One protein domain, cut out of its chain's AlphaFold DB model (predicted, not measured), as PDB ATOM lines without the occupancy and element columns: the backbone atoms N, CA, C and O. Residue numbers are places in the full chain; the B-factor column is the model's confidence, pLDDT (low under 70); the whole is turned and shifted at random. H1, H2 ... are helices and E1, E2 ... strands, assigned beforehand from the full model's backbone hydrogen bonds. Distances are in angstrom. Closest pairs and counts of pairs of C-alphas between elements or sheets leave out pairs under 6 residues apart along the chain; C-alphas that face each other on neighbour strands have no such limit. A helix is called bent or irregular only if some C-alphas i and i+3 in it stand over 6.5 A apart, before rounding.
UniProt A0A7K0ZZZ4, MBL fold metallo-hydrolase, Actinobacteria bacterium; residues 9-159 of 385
ATOM      1  N   LEU A   9      32.662  13.018 -37.157       95.31
ATOM      2  CA  LEU A   9      31.603  13.592 -38.001       95.31
ATOM      3  C   LEU A   9      31.219  12.615 -39.109       95.31
ATOM      4  O   LEU A   9      32.011  11.744 -39.479       95.31
ATOM      5  N   SER A  10      30.048  12.820 -39.715       96.00
ATOM      6  CA  SER A  10      29.591  12.024 -40.853       96.00
ATOM      7  C   SER A  10      30.659  11.910 -41.934       96.00
ATOM      8  O   SER A  10      31.199  12.906 -42.417       96.00
ATOM      9  N   ALA A  11      30.991  10.681 -42.328       96.44
ATOM     10  CA  ALA A  11      31.969  10.377 -43.367       96.44
ATOM     11  C   ALA A  11      31.662  11.062 -44.710       96.44
ATOM     12  O   ALA A  11      32.595  11.339 -45.464       96.44
ATOM     13  N   ASP A  12      30.400  11.398 -44.961       94.44
ATOM     14  CA  ASP A  12      29.941  12.002 -46.210       94.44
ATOM     15  C   ASP A  12      29.953  13.545 -46.173       94.44
ATOM     16  O   ASP A  12      29.853  14.193 -47.216       94.44
ATOM     17  N   GLU A  13      30.157  14.157 -45.000       93.31
ATOM     18  CA  GLU A  13      30.247  15.612 -44.870       93.31
ATOM     19  C   GLU A  13      31.653  16.145 -45.193       93.31
ATOM     20  O   GLU A  13      32.677  15.662 -44.701       93.31
ATOM     21  N   ARG A  14      31.723  17.186 -46.027       93.38
ATOM     22  CA  ARG A  14      32.986  17.850 -46.374       93.38
ATOM     23  C   ARG A  14      33.283  18.968 -45.378       93.38
ATOM     24  O   ARG A  14      32.517  19.922 -45.279       93.38
ATOM     25  N   VAL A  15      34.422  18.860 -44.701       94.75
ATOM     26  CA  VAL A  15      34.954  19.869 -43.773       94.75
ATOM     27  C   VAL A  15      36.414  20.173 -44.108       94.75
ATOM     28  O   VAL A  15      37.073  19.384 -44.785       94.75
ATOM     29  N   SER A  16      36.915  21.311 -43.634       94.38
ATOM     30  CA  SER A  16      38.255  21.837 -43.943       94.38
ATOM     31  C   SER A  16      39.303  21.508 -42.876       94.38
ATOM     32  O   SER A  16      40.436  21.979 -42.951       94.38
ATOM     33  N   PHE A  17      38.939  20.708 -41.876       92.00
ATOM     34  CA  PHE A  17      39.810  20.291 -40.782       92.00
ATOM     35  C   PHE A  17      39.848  18.765 -40.661       92.00
ATOM     36  O   PHE A  17      38.978  18.050 -41.157       92.00
ATOM     37  N   GLU A  18      40.876  18.255 -39.987       92.25
ATOM     38  CA  GLU A  18      41.045  16.822 -39.766       92.25
ATOM     39  C   GLU A  18      39.928  16.256 -38.879       92.25
ATOM     40  O   GLU A  18      39.699  16.741 -37.763       92.25
ATOM     41  N   ARG A  19      39.292  15.181 -39.347       93.81
ATOM     42  CA  ARG A  19      38.206  14.482 -38.659       93.81
ATOM     43  C   ARG A  19      38.301  12.970 -38.841       93.81
ATOM     44  O   ARG A  19      38.902  12.494 -39.801       93.81
ATOM     45  N   VAL A  20      37.614  12.240 -37.974       95.38
ATOM     46  CA  VAL A  20      37.320  10.818 -38.148       95.38
ATOM     47  C   VAL A  20      35.924  10.707 -38.756       95.38
ATOM     48  O   VAL A  20      34.949  11.221 -38.207       95.38
ATOM     49  N   GLY A  21      35.835  10.093 -39.936       96.56
ATOM     50  CA  GLY A  21      34.571   9.919 -40.640       96.56
ATOM     51  C   GLY A  21      33.822   8.672 -40.209       96.56
ATOM     52  O   GLY A  21      34.343   7.579 -40.394       96.56
ATOM     53  N   VAL A  22      32.598   8.844 -39.711       97.25
ATOM     54  CA  VAL A  22      31.728   7.747 -39.260       97.25
ATOM     55  C   VAL A  22      30.447   7.645 -40.093       97.25
ATOM     56  O   VAL A  22      29.955   8.646 -40.623       97.25
ATOM     57  N   ARG A  23      29.893   6.441 -40.222       97.56
ATOM     58  CA  ARG A  23      28.639   6.123 -40.923       97.56
ATOM     59  C   ARG A  23      27.663   5.398 -40.000       97.56
ATOM     60  O   ARG A  23      28.027   4.933 -38.928       97.56
ATOM     61  N   GLY A  24      26.400   5.323 -40.423       96.62
ATOM     62  CA  GLY A  24      25.382   4.569 -39.692       96.62
ATOM     63  C   GLY A  24      25.786   3.101 -39.527       96.62
ATOM     64  O   GLY A  24      26.162   2.462 -40.507       96.62
ATOM     65  N   GLY A  25      25.695   2.591 -38.301       96.12
ATOM     66  CA  GLY A  25      26.119   1.247 -37.908       96.12
ATOM     67  C   GLY A  25      27.539   1.166 -37.337       96.12
ATOM     68  O   GLY A  25      27.885   0.137 -36.760       96.12
ATOM     69  N   ASP A  26      28.352   2.223 -37.447       97.81
ATOM     70  CA  ASP A  26      29.666   2.254 -36.800       97.81
ATOM     71  C   ASP A  26      29.509   2.281 -35.273       97.81
ATOM     72  O   ASP A  26      28.637   2.964 -34.733       97.81
ATOM     73  N   VAL A  27      30.391   1.571 -34.567       96.38
ATOM     74  CA  VAL A  27      30.444   1.559 -33.099       96.38
ATOM     75  C   VAL A  27      31.805   2.066 -32.650       96.38
ATOM     76  O   VAL A  27      32.840   1.489 -32.988       96.38
ATOM     77  N   VAL A  28      31.806   3.148 -31.873       95.25
ATOM     78  CA  VAL A  28      33.020   3.804 -31.384       95.25
ATOM     79  C   VAL A  28      33.144   3.605 -29.870       95.25
ATOM     80  O   VAL A  28      32.260   4.033 -29.124       95.25
ATOM     81  N   PRO A  29      34.224   2.969 -29.378       93.88
ATOM     82  CA  PRO A  29      34.462   2.844 -27.947       93.88
ATOM     83  C   PRO A  29      34.964   4.170 -27.359       93.88
ATOM     84  O   PRO A  29      35.912   4.769 -27.867       93.88
ATOM     85  N   VAL A  30      34.365   4.604 -26.249       92.19
ATOM     86  CA  VAL A  30      34.758   5.809 -25.503       92.19
ATOM     87  C   VAL A  30      34.881   5.453 -24.022       92.19
ATOM     88  O   VAL A  30      33.920   5.513 -23.255       92.19
ATOM     89  N   GLY A  31      36.078   5.038 -23.603       90.50
ATOM     90  CA  GLY A  31      36.306   4.546 -22.242       90.50
ATOM     91  C   GLY A  31      35.458   3.304 -21.942       90.50
ATOM     92  O   GLY A  31      35.617   2.274 -22.592       90.50
ATOM     93  N   GLN A  32      34.556   3.404 -20.962       91.56
ATOM     94  CA  GLN A  32      33.616   2.334 -20.586       91.56
ATOM     95  C   GLN A  32      32.287   2.382 -21.363       91.56
ATOM     96  O   GLN A  32      31.379   1.598 -21.083       91.56
ATOM     97  N   LEU A  33      32.156   3.305 -22.317       93.25
ATOM     98  CA  LEU A  33      30.959   3.495 -23.128       93.25
ATOM     99  C   LEU A  33      31.173   2.959 -24.547       93.25
ATOM    100  O   LEU A  33      32.276   3.023 -25.092       93.25
ATOM    101  N   GLU A  34      30.096   2.487 -25.160       94.62
ATOM    102  CA  GLU A  34      29.990   2.265 -26.600       94.62
ATOM    103  C   GLU A  34      29.034   3.285 -27.192       94.62
ATOM    104  O   GLU A  34      27.940   3.504 -26.666       94.62
ATOM    105  N   VAL A  35      29.463   3.908 -28.285       95.75
ATOM    106  CA  VAL A  35      28.681   4.892 -29.023       95.75
ATOM    107  C   VAL A  35      28.371   4.315 -30.396       95.75
ATOM    108  O   VAL A  35      29.248   4.231 -31.251       95.75
ATOM    109  N   GLU A  36      27.126   3.899 -30.596       96.81
ATOM    110  CA  GLU A  36      26.612   3.441 -31.887       96.81
ATOM    111  C   GLU A  36      26.117   4.644 -32.699       96.81
ATOM    112  O   GLU A  36      25.325   5.459 -32.216       96.81
ATOM    113  N   VAL A  37      26.587   4.764 -33.939       98.06
ATOM    114  CA  VAL A  37      26.226   5.850 -34.853       98.06
ATOM    115  C   VAL A  37      24.973   5.465 -35.631       98.06
ATOM    116  O   VAL A  37      24.942   4.457 -36.334       98.06
ATOM    117  N   LEU A  38      23.940   6.301 -35.571       97.94
ATOM    118  CA  LEU A  38      22.675   6.113 -36.278       97.94
ATOM    119  C   LEU A  38      22.523   7.198 -37.348       97.94
ATOM    120  O   LEU A  38      22.425   8.386 -37.037       97.94
ATOM    121  N   ALA A  39      22.489   6.801 -38.623       97.94
ATOM    122  CA  ALA A  39      22.210   7.734 -39.713       97.94
ATOM    123  C   ALA A  39      20.752   8.199 -39.628       97.94
ATOM    124  O   ALA A  39      19.836   7.381 -39.674       97.94
ATOM    125  N   THR A  40      20.545   9.507 -39.488       97.94
ATOM    126  CA  THR A  40      19.223  10.097 -39.251       97.94
ATOM    127  C   THR A  40      19.012  11.341 -40.116       97.94
ATOM    128  O   THR A  40      18.829  12.439 -39.587       97.94
ATOM    129  N   PRO A  41      19.078  11.210 -41.458       97.69
ATOM    130  CA  PRO A  41      18.889  12.340 -42.356       97.69
ATOM    131  C   PRO A  41      17.507  12.966 -42.166       97.69
ATOM    132  O   PRO A  41      16.511  12.275 -41.946       97.69
ATOM    133  N   GLY A  42      17.457  14.283 -42.297       96.38
ATOM    134  CA  GLY A  42      16.238  15.062 -42.144       96.38
ATOM    135  C   GLY A  42      16.594  16.511 -41.870       96.38
ATOM    136  O   GLY A  42      16.809  17.259 -42.814       96.38
ATOM    137  N   HIS A  43      16.782  16.884 -40.603       94.81
ATOM    138  CA  HIS A  43      17.223  18.222 -40.192       94.81
ATOM    139  C   HIS A  43      18.411  18.722 -41.029       94.81
ATOM    140  O   HIS A  43      18.429  19.855 -41.504       94.81
ATOM    141  N   THR A  44      19.371  17.831 -41.294       94.50
ATOM    142  CA  THR A  44      20.334  17.987 -42.388       94.50
ATOM    143  C   THR A  44      20.500  16.668 -43.145       94.50
ATOM    144  O   THR A  44      20.119  15.599 -42.662       94.50
ATOM    145  N   ARG A  45      21.108  16.716 -44.340       94.81
ATOM    146  CA  ARG A  45      21.390  15.514 -45.153       94.81
ATOM    147  C   ARG A  45      22.316  14.512 -44.464       94.81
ATOM    148  O   ARG A  45      22.160  13.315 -44.659       94.81
ATOM    149  N   HIS A  46      23.294  15.007 -43.709       95.25
ATOM    150  CA  HIS A  46      24.333  14.187 -43.079       95.25
ATOM    151  C   HIS A  46      24.079  13.979 -41.583       95.25
ATOM    152  O   HIS A  46      24.986  13.541 -40.879       95.25
ATOM    153  N   HIS A  47      22.883  14.329 -41.095       96.69
ATOM    154  CA  HIS A  47      22.556  14.273 -39.678       96.69
ATOM    155  C   HIS A  47      22.724  12.850 -39.120       96.69
ATOM    156  O   HIS A  47      22.350  11.854 -39.750       96.69
ATOM    157  N   GLN A  48      23.314  12.771 -37.930       97.31
ATOM    158  CA  GLN A  48      23.571  11.537 -37.200       97.31
ATOM    159  C   GLN A  48      23.081  11.689 -35.762       97.31
ATOM    160  O   GLN A  48      23.223  12.749 -35.155       97.31
ATOM    161  N   ALA A  49      22.513  10.612 -35.231       97.69
ATOM    162  CA  ALA A  49      22.216  10.456 -33.817       97.69
ATOM    163  C   ALA A  49      23.189   9.430 -33.228       97.69
ATOM    164  O   ALA A  49      23.732   8.597 -33.956       97.69
ATOM    165  N   PHE A  50      23.403   9.476 -31.917       97.56
ATOM    166  CA  PHE A  50      24.357   8.601 -31.245       97.56
ATOM    167  C   PHE A  50      23.691   7.889 -30.078       97.56
ATOM    168  O   PHE A  50      23.172   8.528 -29.163       97.56
ATOM    169  N   LEU A  51      23.712   6.562 -30.109       96.81
ATOM    170  CA  LEU A  51      23.159   5.732 -29.054       96.81
ATOM    171  C   LEU A  51      24.285   5.249 -28.147       96.81
ATOM    172  O   LEU A  51      25.147   4.472 -28.551       96.81
ATOM    173  N   VAL A  52      24.280   5.755 -26.920       96.31
ATOM    174  CA  VAL A  52      25.335   5.550 -25.933       96.31
ATOM    175  C   VAL A  52      24.901   4.480 -24.944       96.31
ATOM    176  O   VAL A  52      23.834   4.590 -24.334       96.31
ATOM    177  N   ARG A  53      25.729   3.452 -24.760       94.06
ATOM    178  CA  ARG A  53      25.491   2.370 -23.795       94.06
ATOM    179  C   ARG A  53      26.753   2.063 -22.986       94.06
ATOM    180  O   ARG A  53      27.853   2.212 -23.515       94.06
ATOM    181  N   PRO A  54      26.642   1.618 -21.724       90.88
ATOM    182  CA  PRO A  54      27.785   1.066 -21.005       90.88
ATOM    183  C   PRO A  54      28.220  -0.272 -21.621       90.88
ATOM    184  O   PRO A  54      27.373  -1.085 -21.974       90.88
ATOM    185  N   ARG A  55      29.531  -0.533 -21.694       84.25
ATOM    186  CA  ARG A  55      30.087  -1.788 -22.241       84.25
ATOM    187  C   ARG A  55      29.704  -3.039 -21.458       84.25
ATOM    188  O   ARG A  55      29.500  -4.097 -22.038       84.25
ATOM    189  N   GLU A  56      29.668  -2.920 -20.136       79.81
ATOM    190  CA  GLU A  56      29.545  -4.066 -19.226       79.81
ATOM    191  C   GLU A  56      28.179  -4.145 -18.534       79.81
ATOM    192  O   GLU A  56      27.913  -5.101 -17.809       79.81
ATOM    193  N   ALA A  57      27.297  -3.161 -18.744       72.81
ATOM    194  CA  ALA A  57      25.989  -3.118 -18.098       72.81
ATOM    195  C   ALA A  57      24.863  -3.396 -19.097       72.81
ATOM    196  O   ALA A  57      24.796  -2.810 -20.174       72.81
ATOM    197  N   THR A  58      23.917  -4.234 -18.688       66.00
ATOM    198  CA  THR A  58      22.632  -4.399 -19.368       66.00
ATOM    199  C   THR A  58      21.676  -3.340 -18.829       66.00
ATOM    200  O   THR A  58      21.011  -3.545 -17.815       66.00
ATOM    201  N   GLY A  59      21.669  -2.169 -19.450       65.62
ATOM    202  CA  GLY A  59      20.777  -1.075 -19.091       65.62
ATOM    203  C   GLY A  59      20.303  -0.336 -20.330       65.62
ATOM    204  O   GLY A  59      20.921  -0.424 -21.394       65.62
ATOM    205  N   ALA A  60      19.203   0.395 -20.177       75.44
ATOM    206  CA  ALA A  60      18.734   1.321 -21.193       75.44
ATOM    207  C   ALA A  60      19.846   2.324 -21.539       75.44
ATOM    208  O   ALA A  60      20.538   2.830 -20.652       75.44
ATOM    209  N   GLY A  61      20.047   2.576 -22.831       90.81
ATOM    210  CA  GLY A  61      21.034   3.546 -23.294       90.81
ATOM    211  C   GLY A  61      20.560   4.992 -23.134       90.81
ATOM    212  O   GLY A  61      19.441   5.269 -22.698       90.81
ATOM    213  N   ALA A  62      21.402   5.921 -23.573       94.88
ATOM    214  CA  ALA A  62      21.023   7.306 -23.812       94.88
ATOM    215  C   ALA A  62      21.152   7.617 -25.306       94.88
ATOM    216  O   ALA A  62      22.183   7.342 -25.918       94.88
ATOM    217  N   LEU A  63      20.107   8.187 -25.895       96.62
ATOM    218  CA  LEU A  63      20.081   8.598 -27.289       96.62
ATOM    219  C   LEU A  63      20.365  10.095 -27.389       96.62
ATOM    220  O   LEU A  63      19.497  10.915 -27.094       96.62
ATOM    221  N   LEU A  64      21.555  10.438 -27.873       96.75
ATOM    222  CA  LEU A  64      21.886  11.782 -28.334       96.75
ATOM    223  C   LEU A  64      21.230  11.977 -29.710       96.75
ATOM    224  O   LEU A  64      21.811  11.634 -30.742       96.75
ATOM    225  N   SER A  65      19.980  12.440 -29.731       96.31
ATOM    226  CA  SER A  65      19.129  12.434 -30.932       96.31
ATOM    227  C   SER A  65      19.386  13.594 -31.893       96.31
ATOM    228  O   SER A  65      18.878  13.579 -33.019       96.31
ATOM    229  N   GLY A  66      20.150  14.604 -31.469       93.62
ATOM    230  CA  GLY A  66      20.366  15.814 -32.258       93.62
ATOM    231  C   GLY A  66      19.049  16.517 -32.596       93.62
ATOM    232  O   GLY A  66      18.153  16.606 -31.760       93.62
ATOM    233  N   GLY A  67      18.926  16.968 -33.845       91.56
ATOM    234  CA  GLY A  67      17.687  17.483 -34.432       91.56
ATOM    235  C   GLY A  67      16.745  16.396 -34.969       91.56
ATOM    236  O   GLY A  67      15.681  16.723 -35.489       91.56
ATOM    237  N   SER A  68      17.099  15.106 -34.885       94.88
ATOM    238  CA  SER A  68      16.279  14.035 -35.476       94.88
ATOM    239  C   SER A  68      14.999  13.744 -34.682       94.88
ATOM    240  O   SER A  68      13.987  13.357 -35.262       94.88
ATOM    241  N   LEU A  69      15.034  13.885 -33.359       95.00
ATOM    242  CA  LEU A  69      13.873  13.693 -32.491       95.00
ATOM    243  C   LEU A  69      14.023  14.613 -31.281       95.00
ATOM    244  O   LEU A  69      14.961  14.445 -30.502       95.00
ATOM    245  N   LEU A  70      13.119  15.582 -31.148       93.62
ATOM    246  CA  LEU A  70      13.061  16.520 -30.025       93.62
ATOM    247  C   LEU A  70      11.876  16.157 -29.118       93.62
ATOM    248  O   LEU A  70      11.056  15.302 -29.455       93.62
ATOM    249  N   HIS A  71      11.750  16.817 -27.969       91.00
ATOM    250  CA  HIS A  71      10.599  16.610 -27.086       91.00
ATOM    251  C   HIS A  71       9.327  17.175 -27.740       91.00
ATOM    252  O   HIS A  71       9.204  18.380 -27.952       91.00
ATOM    253  N   GLY A  72       8.387  16.298 -28.097       89.75
ATOM    254  CA  GLY A  72       7.110  16.644 -28.724       89.75
ATOM    255  C   GLY A  72       7.208  17.212 -30.145       89.75
ATOM    256  O   GLY A  72       6.204  17.683 -30.667       89.75
ATOM    257  N   THR A  73       8.391  17.210 -30.767       91.31
ATOM    258  CA  THR A  73       8.601  17.780 -32.107       91.31
ATOM    259  C   THR A  73       9.870  17.228 -32.777       91.31
ATOM    260  O   THR A  73      10.477  16.266 -32.294       91.31
ATOM    261  N   VAL A  74      10.279  17.817 -33.902       94.50
ATOM    262  CA  VAL A  74      11.517  17.509 -34.631       94.50
ATOM    263  C   VAL A  74      12.308  18.780 -34.961       94.50
ATOM    264  O   VAL A  74      11.822  19.897 -34.790       94.50
ATOM    265  N   GLY A  75      13.543  18.616 -35.438       92.81
ATOM    266  CA  GLY A  75      14.284  19.704 -36.061       92.81
ATOM    267  C   GLY A  75      13.655  20.114 -37.393       92.81
ATOM    268  O   GLY A  75      13.182  19.276 -38.163       92.81
ATOM    269  N   ARG A  76      13.685  21.415 -37.677       93.00
ATOM    270  CA  ARG A  76      13.238  21.989 -38.955       93.00
ATOM    271  C   ARG A  76      14.072  21.505 -40.149       93.00
ATOM    272  O   ARG A  76      15.241  21.165 -39.981       93.00
ATOM    273  N   THR A  77      13.500  21.469 -41.349       95.12
ATOM    274  CA  THR A  77      14.128  20.839 -42.531       95.12
ATOM    275  C   THR A  77      14.415  21.802 -43.680       95.12
ATOM    276  O   THR A  77      14.861  21.380 -44.742       95.12
ATOM    277  N   ASP A  78      14.195  23.091 -43.457       94.38
ATOM    278  CA  ASP A  78      14.333  24.190 -44.415       94.38
ATOM    279  C   ASP A  78      15.670  24.948 -44.307       94.38
ATOM    280  O   ASP A  78      15.973  25.792 -45.136       94.38
ATOM    281  N   LEU A  79      16.526  24.624 -43.330       91.06
ATOM    282  CA  LEU A  79      17.797  25.340 -43.119       91.06
ATOM    283  C   LEU A  79      18.887  25.036 -44.157       91.06
ATOM    284  O   LEU A  79      19.896  25.738 -44.209       91.06
ATOM    285  N   VAL A  80      18.755  23.941 -44.913       90.06
ATOM    286  CA  VAL A  80      19.803  23.498 -45.848       90.06
ATOM    287  C   VAL A  80      19.645  24.160 -47.213       90.06
ATOM    288  O   VAL A  80      20.608  24.721 -47.728       90.06
ATOM    289  N   ASP A  81      18.466  24.015 -47.816       89.25
ATOM    290  CA  ASP A  81      18.073  24.583 -49.109       89.25
ATOM    291  C   ASP A  81      16.558  24.381 -49.256       89.25
ATOM    292  O   ASP A  81      16.076  23.252 -49.099       89.25
ATOM    293  N   ASP A  82      15.826  25.443 -49.594       89.56
ATOM    294  CA  ASP A  82      14.362  25.438 -49.727       89.56
ATOM    295  C   ASP A  82      13.839  24.340 -50.666       89.56
ATOM    296  O   ASP A  82      12.763  23.777 -50.461       89.56
ATOM    297  N   ARG A  83      14.609  23.985 -51.703       95.19
ATOM    298  CA  ARG A  83      14.222  22.954 -52.682       95.19
ATOM    299  C   ARG A  83      14.216  21.556 -52.080       95.19
ATOM    300  O   ARG A  83      13.617  20.648 -52.648       95.19
ATOM    301  N   LEU A  84      14.920  21.368 -50.970       95.75
ATOM    302  CA  LEU A  84      15.089  20.080 -50.305       95.75
ATOM    303  C   LEU A  84      14.146  19.906 -49.127       95.75
ATOM    304  O   LEU A  84      14.041  18.796 -48.611       95.75
ATOM    305  N   THR A  85      13.457  20.967 -48.713       96.25
ATOM    306  CA  THR A  85      12.661  21.022 -47.488       96.25
ATOM    307  C   THR A  85      11.695  19.848 -47.344       96.25
ATOM    308  O   THR A  85      11.678  19.194 -46.300       96.25
ATOM    309  N   HIS A  86      10.936  19.524 -48.396       97.38
ATOM    310  CA  HIS A  86       9.983  18.408 -48.374       97.38
ATOM    311  C   HIS A  86      10.660  17.032 -48.360       97.38
ATOM    312  O   HIS A  86      10.198  16.125 -47.669       97.38
ATOM    313  N   ASP A  87      11.753  16.859 -49.100       98.00
ATOM    314  CA  ASP A  87      12.482  15.585 -49.138       98.00
ATOM    315  C   ASP A  87      13.189  15.316 -47.808       98.00
ATOM    316  O   ASP A  87      13.173  14.195 -47.297       98.00
ATOM    317  N   LEU A  88      13.742  16.367 -47.204       98.06
ATOM    318  CA  LEU A  88      14.305  16.336 -45.864       98.06
ATOM    319  C   LEU A  88      13.223  16.102 -44.803       98.06
ATOM    320  O   LEU A  88      13.445  15.296 -43.908       98.06
ATOM    321  N   ALA A  89      12.030  16.692 -44.919       97.94
ATOM    322  CA  ALA A  89      10.902  16.406 -44.022       97.94
ATOM    323  C   ALA A  89      10.460  14.935 -44.090       97.94
ATOM    324  O   ALA A  89      10.201  14.295 -43.068       97.94
ATOM    325  N   ARG A  90      10.425  14.362 -45.297       98.56
ATOM    326  CA  ARG A  90      10.136  12.939 -45.508       98.56
ATOM    327  C   ARG A  90      11.196  12.034 -44.888       98.56
ATOM    328  O   ARG A  90      10.833  11.063 -44.227       98.56
ATOM    329  N   ALA A  91      12.475  12.365 -45.076       98.31
ATOM    330  CA  ALA A  91      13.590  11.646 -44.461       98.31
ATOM    331  C   ALA A  91      13.574  11.773 -42.929       98.31
ATOM    332  O   ALA A  91      13.772  10.783 -42.232       98.31
ATOM    333  N   GLN A  92      13.255  12.960 -42.405       98.06
ATOM    334  CA  GLN A  92      13.107  13.226 -40.974       98.06
ATOM    335  C   GLN A  92      12.039  12.320 -40.350       98.06
ATOM    336  O   GLN A  92      12.265  11.761 -39.279       98.06
ATOM    337  N   TRP A  93      10.899  12.139 -41.026       98.44
ATOM    338  CA  TRP A  93       9.835  11.241 -40.573       98.44
ATOM    339  C   TRP A  93      10.308   9.783 -40.488       98.44
ATOM    340  O   TRP A  93      10.074   9.116 -39.477       98.44
ATOM    341  N   ASP A  94      11.022   9.300 -41.511       98.38
ATOM    342  CA  ASP A  94      11.573   7.939 -41.526       98.38
ATOM    343  C   ASP A  94      12.620   7.751 -40.410       98.38
ATOM    344  O   ASP A  94      12.556   6.782 -39.647       98.38
ATOM    345  N   SER A  95      13.541   8.708 -40.269       98.38
ATOM    346  CA  SER A  95      14.603   8.718 -39.256       98.38
ATOM    347  C   SER A  95      14.042   8.717 -37.836       98.38
ATOM    348  O   SER A  95      14.391   7.851 -37.033       98.38
ATOM    349  N   ALA A  96      13.122   9.633 -37.527       97.44
ATOM    350  CA  ALA A  96      12.516   9.742 -36.204       97.44
ATOM    351  C   ALA A  96      11.746   8.470 -35.817       97.44
ATOM    352  O   ALA A  96      11.849   8.000 -34.683       97.44
ATOM    353  N   ARG A  97      11.029   7.849 -36.764       97.44
ATOM    354  CA  ARG A  97      10.341   6.571 -36.519       97.44
ATOM    355  C   ARG A  97      11.292   5.393 -36.376       97.44
ATOM    356  O   ARG A  97      10.975   4.465 -35.638       97.44
ATOM    357  N   SER A  98      12.443   5.416 -37.042       97.50
ATOM    358  CA  SER A  98      13.501   4.436 -36.792       97.50
ATOM    359  C   SER A  98      14.038   4.559 -35.363       97.50
ATOM    360  O   SER A  98      14.172   3.547 -34.681       97.50
ATOM    361  N   LEU A  99      14.271   5.786 -34.879       97.19
ATOM    362  CA  LEU A  99      14.670   6.038 -33.490       97.19
ATOM    363  C   LEU A  99      13.593   5.599 -32.489       97.19
ATOM    364  O   LEU A  99      13.915   4.980 -31.481       97.19
ATOM    365  N   GLY A 100      12.313   5.836 -32.788       95.44
ATOM    366  CA  GLY A 100      11.189   5.408 -31.946       95.44
ATOM    367  C   GLY A 100      11.018   3.886 -31.808       95.44
ATOM    368  O   GLY A 100      10.231   3.444 -30.980       95.44
ATOM    369  N   ARG A 101      11.736   3.069 -32.594       95.38
ATOM    370  CA  ARG A 101      11.743   1.594 -32.474       95.38
ATOM    371  C   ARG A 101      12.810   1.058 -31.517       95.38
ATOM    372  O   ARG A 101      12.855  -0.150 -31.295       95.38
ATOM    373  N   LEU A 102      13.689   1.921 -31.008       95.25
ATOM    374  CA  LEU A 102      14.665   1.555 -29.984       95.25
ATOM    375  C   LEU A 102      13.958   1.211 -28.662       95.25
ATOM    376  O   LEU A 102      12.744   1.372 -28.529       95.25
ATOM    377  N   ASP A 103      14.724   0.732 -27.679       94.31
ATOM    378  CA  ASP A 103      14.197   0.416 -26.348       94.31
ATOM    379  C   ASP A 103      13.441   1.635 -25.773       94.31
ATOM    380  O   ASP A 103      14.057   2.699 -25.633       94.31
ATOM    381  N   PRO A 104      12.142   1.511 -25.428       94.56
ATOM    382  CA  PRO A 104      11.341   2.623 -24.920       94.56
ATOM    383  C   PRO A 104      11.910   3.281 -23.657       94.56
ATOM    384  O   PRO A 104      11.667   4.463 -23.433       94.56
ATOM    385  N   SER A 105      12.687   2.547 -22.854       93.69
ATOM    386  CA  SER A 105      13.343   3.069 -21.649       93.69
ATOM    387  C   SER A 105      14.609   3.889 -21.935       93.69
ATOM    388  O   SER A 105      15.185   4.471 -21.017       93.69
ATOM    389  N   THR A 106      15.045   3.969 -23.201       94.38
ATOM    390  CA  THR A 106      16.188   4.793 -23.623       94.38
ATOM    391  C   THR A 106      15.919   6.258 -23.307       94.38
ATOM    392  O   THR A 106      14.908   6.822 -23.740       94.38
ATOM    393  N   ARG A 107      16.851   6.897 -22.596       94.81
ATOM    394  CA  ARG A 107      16.774   8.328 -22.295       94.81
ATOM    395  C   ARG A 107      16.976   9.143 -23.570       94.81
ATOM    396  O   ARG A 107      17.938   8.910 -24.300       94.81
ATOM    397  N   LEU A 108      16.101  10.108 -23.823       93.88
ATOM    398  CA  LEU A 108      16.169  10.996 -24.977       93.88
ATOM    399  C   LEU A 108      16.933  12.277 -24.615       93.88
ATOM    400  O   LEU A 108      16.602  12.958 -23.649       93.88
ATOM    401  N   LEU A 109      17.971  12.594 -25.389       94.00
ATOM    402  CA  LEU A 109      18.851  13.746 -25.187       94.00
ATOM    403  C   LEU A 109      19.007  14.525 -26.511       94.00
ATOM    404  O   LEU A 109      19.954  14.282 -27.265       94.00
ATOM    405  N   PRO A 110      18.080  15.442 -26.835       92.94
ATOM    406  CA  PRO A 110      18.178  16.275 -28.032       92.94
ATOM    407  C   PRO A 110      19.218  17.397 -27.880       92.94
ATOM    408  O   PRO A 110      19.605  17.753 -26.767       92.94
ATOM    409  N   THR A 111      19.652  18.001 -28.994       85.94
ATOM    410  CA  THR A 111      20.568  19.167 -28.966       85.94
ATOM    411  C   THR A 111      19.890  20.450 -28.506       85.94
ATOM    412  O   THR A 111      20.527  21.296 -27.883       85.94
ATOM    413  N   HIS A 112      18.602  20.605 -28.810       77.81
ATOM    414  CA  HIS A 112      17.818  21.773 -28.436       77.81
ATOM    415  C   HIS A 112      16.410  21.368 -27.998       77.81
ATOM    416  O   HIS A 112      15.908  20.307 -28.362       77.81
ATOM    417  N   GLY A 113      15.780  22.236 -27.214       61.69
ATOM    418  CA  GLY A 113      14.399  22.091 -26.777       61.69
ATOM    419  C   GLY A 113      13.567  23.322 -27.119       61.69
ATOM    420  O   GLY A 113      13.909  24.107 -28.005       61.69
ATOM    421  N   PHE A 114      12.478  23.479 -26.374       53.84
ATOM    422  CA  PHE A 114      11.554  24.605 -26.453       53.84
ATOM    423  C   PHE A 114      12.265  25.971 -26.497       53.84
ATOM    424  O   PHE A 114      13.203  26.219 -25.740       53.84
ATOM    425  N   GLY A 115      11.800  26.861 -27.380       50.22
ATOM    426  CA  GLY A 115      12.335  28.218 -27.545       50.22
ATOM    427  C   GLY A 115      13.587  28.332 -28.426       50.22
ATOM    428  O   GLY A 115      14.030  29.448 -28.692       50.22
ATOM    429  N   SER A 116      14.150  27.217 -28.908       55.88
ATOM    430  CA  SER A 116      15.177  27.247 -29.955       55.88
ATOM    431  C   SER A 116      14.547  27.465 -31.330       55.88
ATOM    432  O   SER A 116      13.606  26.768 -31.697       55.88
ATOM    433  N   PHE A 117      15.131  28.354 -32.140       58.62
ATOM    434  CA  PHE A 117      14.741  28.565 -33.543       58.62
ATOM    435  C   PHE A 117      14.961  27.331 -34.445       58.62
ATOM    436  O   PHE A 117      14.519  27.327 -35.597       58.62
ATOM    437  N   CYS A 118      15.635  26.289 -33.937       44.81
ATOM    438  CA  CYS A 118      15.792  24.992 -34.600       44.81
ATOM    439  C   CYS A 118      14.607  24.034 -34.385       44.81
ATOM    440  O   CYS A 118      14.507  23.047 -35.119       44.81
ATOM    441  N   ALA A 119      13.745  24.277 -33.392       53.22
ATOM    442  CA  ALA A 119      12.551  23.471 -33.147       53.22
ATOM    443  C   ALA A 119      11.403  23.939 -34.055       53.22
ATOM    444  O   ALA A 119      11.202  25.139 -34.228       53.22
ATOM    445  N   SER A 120      10.650  23.004 -34.640       41.53
ATOM    446  CA  SER A 120       9.573  23.345 -35.580       41.53
ATOM    447  C   SER A 120       8.263  23.789 -34.927       41.53
ATOM    448  O   SER A 120       7.434  24.380 -35.606       41.53
ATOM    449  N   THR A 121       8.048  23.499 -33.639       47.19
ATOM    450  CA  THR A 121       6.839  23.896 -32.897       47.19
ATOM    451  C   THR A 121       7.137  24.182 -31.422       47.19
ATOM    452  O   THR A 121       8.057  23.615 -30.829       47.19
ATOM    453  N   SER A 122       6.321  25.047 -30.818       42.00
ATOM    454  CA  SER A 122       6.327  25.378 -29.388       42.00
ATOM    455  C   SER A 122       5.569  24.305 -28.584       42.00
ATOM    456  O   SER A 122       4.343  24.258 -28.628       42.00
ATOM    457  N   THR A 123       6.261  23.428 -27.844       39.41
ATOM    458  CA  THR A 123       5.647  22.405 -26.961       39.41
ATOM    459  C   THR A 123       6.121  22.525 -25.506       39.41
ATOM    460  O   THR A 123       7.218  23.006 -25.230       39.41
ATOM    461  N   CYS A 124       5.286  22.105 -24.548       34.44
ATOM    462  CA  CYS A 124       5.530  22.294 -23.114       34.44
ATOM    463  C   CYS A 124       6.080  21.035 -22.408       34.44
ATOM    464  O   CYS A 124       5.669  19.914 -22.698       34.44
ATOM    465  N   THR A 125       6.889  21.300 -21.373       40.72
ATOM    466  CA  THR A 125       7.265  20.510 -20.175       40.72
ATOM    467  C   THR A 125       8.623  19.782 -20.073       40.72
ATOM    468  O   THR A 125       9.036  19.002 -20.920       40.72
ATOM    469  N   SER A 126       9.239  20.112 -18.921       39.72
ATOM    470  CA  SER A 126      10.239  19.464 -18.056       39.72
ATOM    471  C   SER A 126      11.642  19.116 -18.580       39.72
ATOM    472  O   SER A 126      11.870  18.264 -19.431       39.72
ATOM    473  N   VAL A 127      12.634  19.719 -17.910       44.44
ATOM    474  CA  VAL A 127      14.012  19.220 -17.785       44.44
ATOM    475  C   VAL A 127      13.970  17.984 -16.869       44.44
ATOM    476  O   VAL A 127      14.358  18.041 -15.706       44.44
ATOM    477  N   GLY A 128      13.360  16.903 -17.348       55.38
ATOM    478  CA  GLY A 128      13.276  15.605 -16.673       55.38
ATOM    479  C   GLY A 128      14.018  14.518 -17.452       55.38
ATOM    480  O   GLY A 128      14.481  14.752 -18.570       55.38
ATOM    481  N   ASP A 129      14.115  13.318 -16.873       74.12
ATOM    482  CA  ASP A 129      14.529  12.098 -17.581       74.12
ATOM    483  C   ASP A 129      13.439  11.685 -18.590       74.12
ATOM    484  O   ASP A 129      12.692  10.738 -18.367       74.12
ATOM    485  N   VAL A 130      13.314  12.436 -19.689       88.50
ATOM    486  CA  VAL A 130      12.411  12.103 -20.796       88.50
ATOM    487  C   VAL A 130      12.976  10.901 -21.545       88.50
ATOM    488  O   VAL A 130      14.162  10.846 -21.881       88.50
ATOM    489  N   THR A 131      12.118   9.931 -21.817       93.62
ATOM    490  CA  THR A 131      12.452   8.689 -22.513       93.62
ATOM    491  C   THR A 131      11.805   8.636 -23.891       93.62
ATOM    492  O   THR A 131      10.945   9.450 -24.241       93.62
ATOM    493  N   LEU A 132      12.202   7.653 -24.701       94.94
ATOM    494  CA  LEU A 132      11.517   7.379 -25.963       94.94
ATOM    495  C   LEU A 132      10.050   6.986 -25.751       94.94
ATOM    496  O   LEU A 132       9.211   7.376 -26.561       94.94
ATOM    497  N   ALA A 133       9.729   6.280 -24.660       94.56
ATOM    498  CA  ALA A 133       8.359   5.901 -24.323       94.56
ATOM    499  C   ALA A 133       7.423   7.118 -24.243       94.56
ATOM    500  O   ALA A 133       6.320   7.072 -24.788       94.56
ATOM    501  N   ASP A 134       7.890   8.221 -23.649       93.12
ATOM    502  CA  ASP A 134       7.111   9.457 -23.494       93.12
ATOM    503  C   ASP A 134       6.752  10.106 -24.840       93.12
ATOM    504  O   ASP A 134       5.761  10.827 -24.949       93.12
ATOM    505  N   GLN A 135       7.548   9.843 -25.883       94.38
ATOM    506  CA  GLN A 135       7.351  10.414 -27.215       94.38
ATOM    507  C   GLN A 135       6.387   9.599 -28.083       94.38
ATOM    508  O   GLN A 135       5.756  10.170 -28.972       94.38
ATOM    509  N   LEU A 136       6.248   8.289 -27.845       94.25
ATOM    510  CA  LEU A 136       5.528   7.366 -28.739       94.25
ATOM    511  C   LEU A 136       4.059   7.742 -28.975       94.25
ATOM    512  O   LEU A 136       3.529   7.458 -30.047       94.25
ATOM    513  N   SER A 137       3.406   8.358 -27.990       90.31
ATOM    514  CA  SER A 137       1.994   8.757 -28.054       90.31
ATOM    515  C   SER A 137       1.778  10.266 -28.186       90.31
ATOM    516  O   SER A 137       0.648  10.689 -28.417       90.31
ATOM    517  N   THR A 138       2.830  11.075 -28.038       91.06
ATOM    518  CA  THR A 138       2.723  12.540 -27.941       91.06
ATOM    519  C   THR A 138       3.395  13.269 -29.097       91.06
ATOM    520  O   THR A 138       2.932  14.336 -29.491       91.06
ATOM    521  N   ASN A 139       4.471  12.716 -29.665       94.25
ATOM    522  CA  ASN A 139       5.241  13.395 -30.698       94.25
ATOM    523  C   ASN A 139       4.575  13.217 -32.079       94.25
ATOM    524  O   ASN A 139       4.469  12.074 -32.547       94.25
ATOM    525  N   PRO A 140       4.178  14.305 -32.775       94.69
ATOM    526  CA  PRO A 140       3.479  14.235 -34.060       94.69
ATOM    527  C   PRO A 140       4.172  13.360 -35.112       94.69
ATOM    528  O   PRO A 140       3.503  12.652 -35.859       94.69
ATOM    529  N   VAL A 141       5.510  13.323 -35.144       96.38
ATOM    530  CA  VAL A 141       6.250  12.501 -36.123       96.38
ATOM    531  C   VAL A 141       6.022  10.994 -35.930       96.38
ATOM    532  O   VAL A 141       6.093  10.206 -36.877       96.38
ATOM    533  N   LEU A 142       5.714  10.568 -34.702       96.62
ATOM    534  CA  LEU A 142       5.513   9.164 -34.352       96.62
ATOM    535  C   LEU A 142       4.053   8.731 -34.523       96.62
ATOM    536  O   LEU A 142       3.813   7.567 -34.849       96.62
ATOM    537  N   ILE A 143       3.092   9.652 -34.426       96.50
ATOM    538  CA  ILE A 143       1.651   9.339 -34.455       96.50
ATOM    539  C   ILE A 143       0.945   9.728 -35.764       96.50
ATOM    540  O   ILE A 143      -0.087   9.143 -36.091       96.50
ATOM    541  N   THR A 144       1.505  10.649 -36.550       96.94
ATOM    542  CA  THR A 144       0.867  11.177 -37.766       96.94
ATOM    543  C   THR A 144       1.364  10.463 -39.038       96.94
ATOM    544  O   THR A 144       2.555  10.136 -39.148       96.94
ATOM    545  N   PRO A 145       0.490  10.209 -40.038       97.81
ATOM    546  CA  PRO A 145       0.907   9.716 -41.352       97.81
ATOM    547  C   PRO A 145       1.911  10.649 -42.046       97.81
ATOM    548  O   PRO A 145       1.827  11.867 -41.911       97.81
ATOM    549  N   ARG A 146       2.832  10.074 -42.832       97.88
ATOM    550  CA  ARG A 146       3.995  10.776 -43.409       97.88
ATOM    551  C   ARG A 146       3.650  12.081 -44.125       97.88
ATOM    552  O   ARG A 146       4.213  13.111 -43.786       97.88
ATOM    553  N   GLU A 147       2.748  12.054 -45.103       97.75
ATOM    554  CA  GLU A 147       2.489  13.250 -45.921       97.75
ATOM    555  C   GLU A 147       1.715  14.334 -45.158       97.75
ATOM    556  O   GLU A 147       1.980  15.513 -45.368       97.75
ATOM    557  N   SER A 148       0.831  13.961 -44.222       97.38
ATOM    558  CA  SER A 148       0.190  14.927 -43.318       97.38
ATOM    559  C   SER A 148       1.234  15.603 -42.431       97.38
ATOM    560  O   SER A 148       1.310  16.824 -42.402       97.38
ATOM    561  N   PHE A 149       2.123  14.815 -41.817       96.94
ATOM    562  CA  PHE A 149       3.222  15.346 -41.015       96.94
ATOM    563  C   PHE A 149       4.127  16.289 -41.818       96.94
ATOM    564  O   PHE A 149       4.476  17.355 -41.329       96.94
ATOM    565  N   VAL A 150       4.504  15.917 -43.045       97.50
ATOM    566  CA  VAL A 150       5.344  16.759 -43.912       97.50
ATOM    567  C   VAL A 150       4.650  18.080 -44.227       97.50
ATOM    568  O   VAL A 150       5.290  19.124 -44.156       97.50
ATOM    569  N   SER A 151       3.361  18.044 -44.571       96.69
ATOM    570  CA  SER A 151       2.587  19.255 -44.852       96.69
ATOM    571  C   SER A 151       2.533  20.175 -43.632       96.69
ATOM    572  O   SER A 151       2.852  21.356 -43.748       96.69
ATOM    573  N   ASP A 152       2.185  19.627 -42.467       94.25
ATOM    574  CA  ASP A 152       2.039  20.390 -41.226       94.25
ATOM    575  C   ASP A 152       3.384  20.958 -40.755       94.25
ATOM    576  O   ASP A 152       3.472  22.120 -40.362       94.25
ATOM    577  N   LEU A 153       4.454  20.161 -40.851       93.31
ATOM    578  CA  LEU A 153       5.807  20.569 -40.480       93.31
ATOM    579  C   LEU A 153       6.280  21.755 -41.325       93.31
ATOM    580  O   LEU A 153       6.756  22.745 -40.777       93.31
ATOM    581  N   VAL A 154       6.139  21.658 -42.651       93.94
ATOM    582  CA  VAL A 154       6.596  22.704 -43.577       93.94
ATOM    583  C   VAL A 154       5.751  23.970 -43.451       93.94
ATOM    584  O   VAL A 154       6.291  25.071 -43.528       93.94
ATOM    585  N   ALA A 155       4.446  23.832 -43.209       91.12
ATOM    586  CA  ALA A 155       3.561  24.971 -42.975       91.12
ATOM    587  C   ALA A 155       3.852  25.702 -41.650       91.12
ATOM    588  O   ALA A 155       3.539  26.883 -41.530       91.12
ATOM    589  N   GLY A 156       4.443  25.014 -40.668       87.12
ATOM    590  CA  GLY A 156       4.727  25.559 -39.340       87.12
ATOM    591  C   GLY A 156       6.041  26.337 -39.210       87.12
ATOM    592  O   GLY A 156       6.314  26.874 -38.137       87.12
ATOM    593  N   PHE A 157       6.882  26.401 -40.246       88.19
ATOM    594  CA  PHE A 157       8.181  27.065 -40.126       88.19
ATOM    595  C   PHE A 157       8.057  28.586 -39.995       88.19
ATOM    596  O   PHE A 157       7.493  29.275 -40.843       88.19
ATOM    597  N   GLY A 158       8.654  29.111 -38.926       84.50
ATOM    598  CA  GLY A 158       8.859  30.540 -38.730       84.50
ATOM    599  C   GLY A 158      10.114  31.067 -39.439       84.50
ATOM    600  O   GLY A 158      10.899  30.297 -40.012       84.50
ATOM    601  N   PRO A 159      10.350  32.387 -39.358       85.94
ATOM    602  CA  PRO A 159      11.508  33.020 -39.978       85.94
ATOM    603  C   PRO A 159      12.830  32.438 -39.452       85.94
ATOM    604  O   PRO A 159      12.934  31.987 -38.306       85.94
TER     605      PRO A 159
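This is residues 9 to 159 of the 385 residues of the protein "MBL fold metallo-hydrolase" of Actinobacteria bacterium (UniProt A0A7K0ZZZ4). A strongly twisted sheet of five strands, E2 to E6, makes one part of this domain, and the end of the long helix H1 grazes it; H3 and H4 pack on H1 away from the sheet, while residues 9 to 22, with the short strand E1, form a loop near E3. The 151 printed residues hold four named helices and six named strands, in the order E1 E2 E3 E4 E5 H1 E6 H2 H3 H4. The sheet's order is E2, E3, E4, E5, E6, and it is mixed. The class is mixed, helices and strands, with under half of the residues in named elements. The whole is compact, with a radius of gyration of the C-alphas of 15.3 A and spans of 45 by 38 by 25 A.

Begin at E1, residues 20 to 22, which pairs with no named strand; residues 9 to 10 pair with its residues 21 to 22, parallel. Next come E2, residues 27 to 30, E3, residues 33 to 39, E4, residues 48 to 54, and E5, residues 62 to 66, a meander, each strand the antiparallel neighbour of the one before. Look for N 28 and O 35, 2.8 A apart, between E2 and E3, N 36 and O 51, 2.9 A, between E3 and E4, and N 52 and O 62, 2.8 A, between E4 and E5. H1, residues 82 to 99, leads to E6, residues 107 to 110, parallel to E5 with N 63 and O 107 at 2.8 A; E5, H1, E6 is a strand-helix-strand unit, two parallel neighbour strands with a helix between, its crossover right-handed. H1 only grazes the sheet, with its residues 95 to 99, and H2, residues 132 to 135, only grazes it too. H3, residues 140 to 143, touches residues 93 to 97 of H1, the closest C-alphas being those of Trp 93 and Val 141, 5.9 A. H4, residues 146 to 155, touches residues 85 to 93 of H1 at a steep tilt of 50 degrees, opposite ways, closest at the C-alphas of Ala 89 and Val 150, 5.6 A. Every O i to N i+4 pair is within hydrogen-bond range in H4, and 12 of 14 in H1; H2 and H3 are too short for such a pair.

Find C-alpha 20 at (37.320, 10.818, -38.148), where E1 begins. E3 measures 19.2 A and E4 19.7 A from first to last C-alpha. H1 starts at C-alpha 82, (14.362, 25.438, -49.727), and is 25.3 A long; it has a kink of 33 degrees near residue 89 and is irregular, with C-alphas 83 and 86 7.6 A apart. H4, 14.2 A, ends at C-alpha 155, (3.561, 24.971, -42.975).

The C-alphas of Glu 56 and Pro 159 are the two farthest apart, 46.2 A. The printed part has no cut. The long links are residues 67 to 81, E5 to H1, and residues 111 to 131, E6 to H2. Look for pLDDT under 70 at residues 58 to 59 and 113 to 128; the mean of the printed part is 88.6.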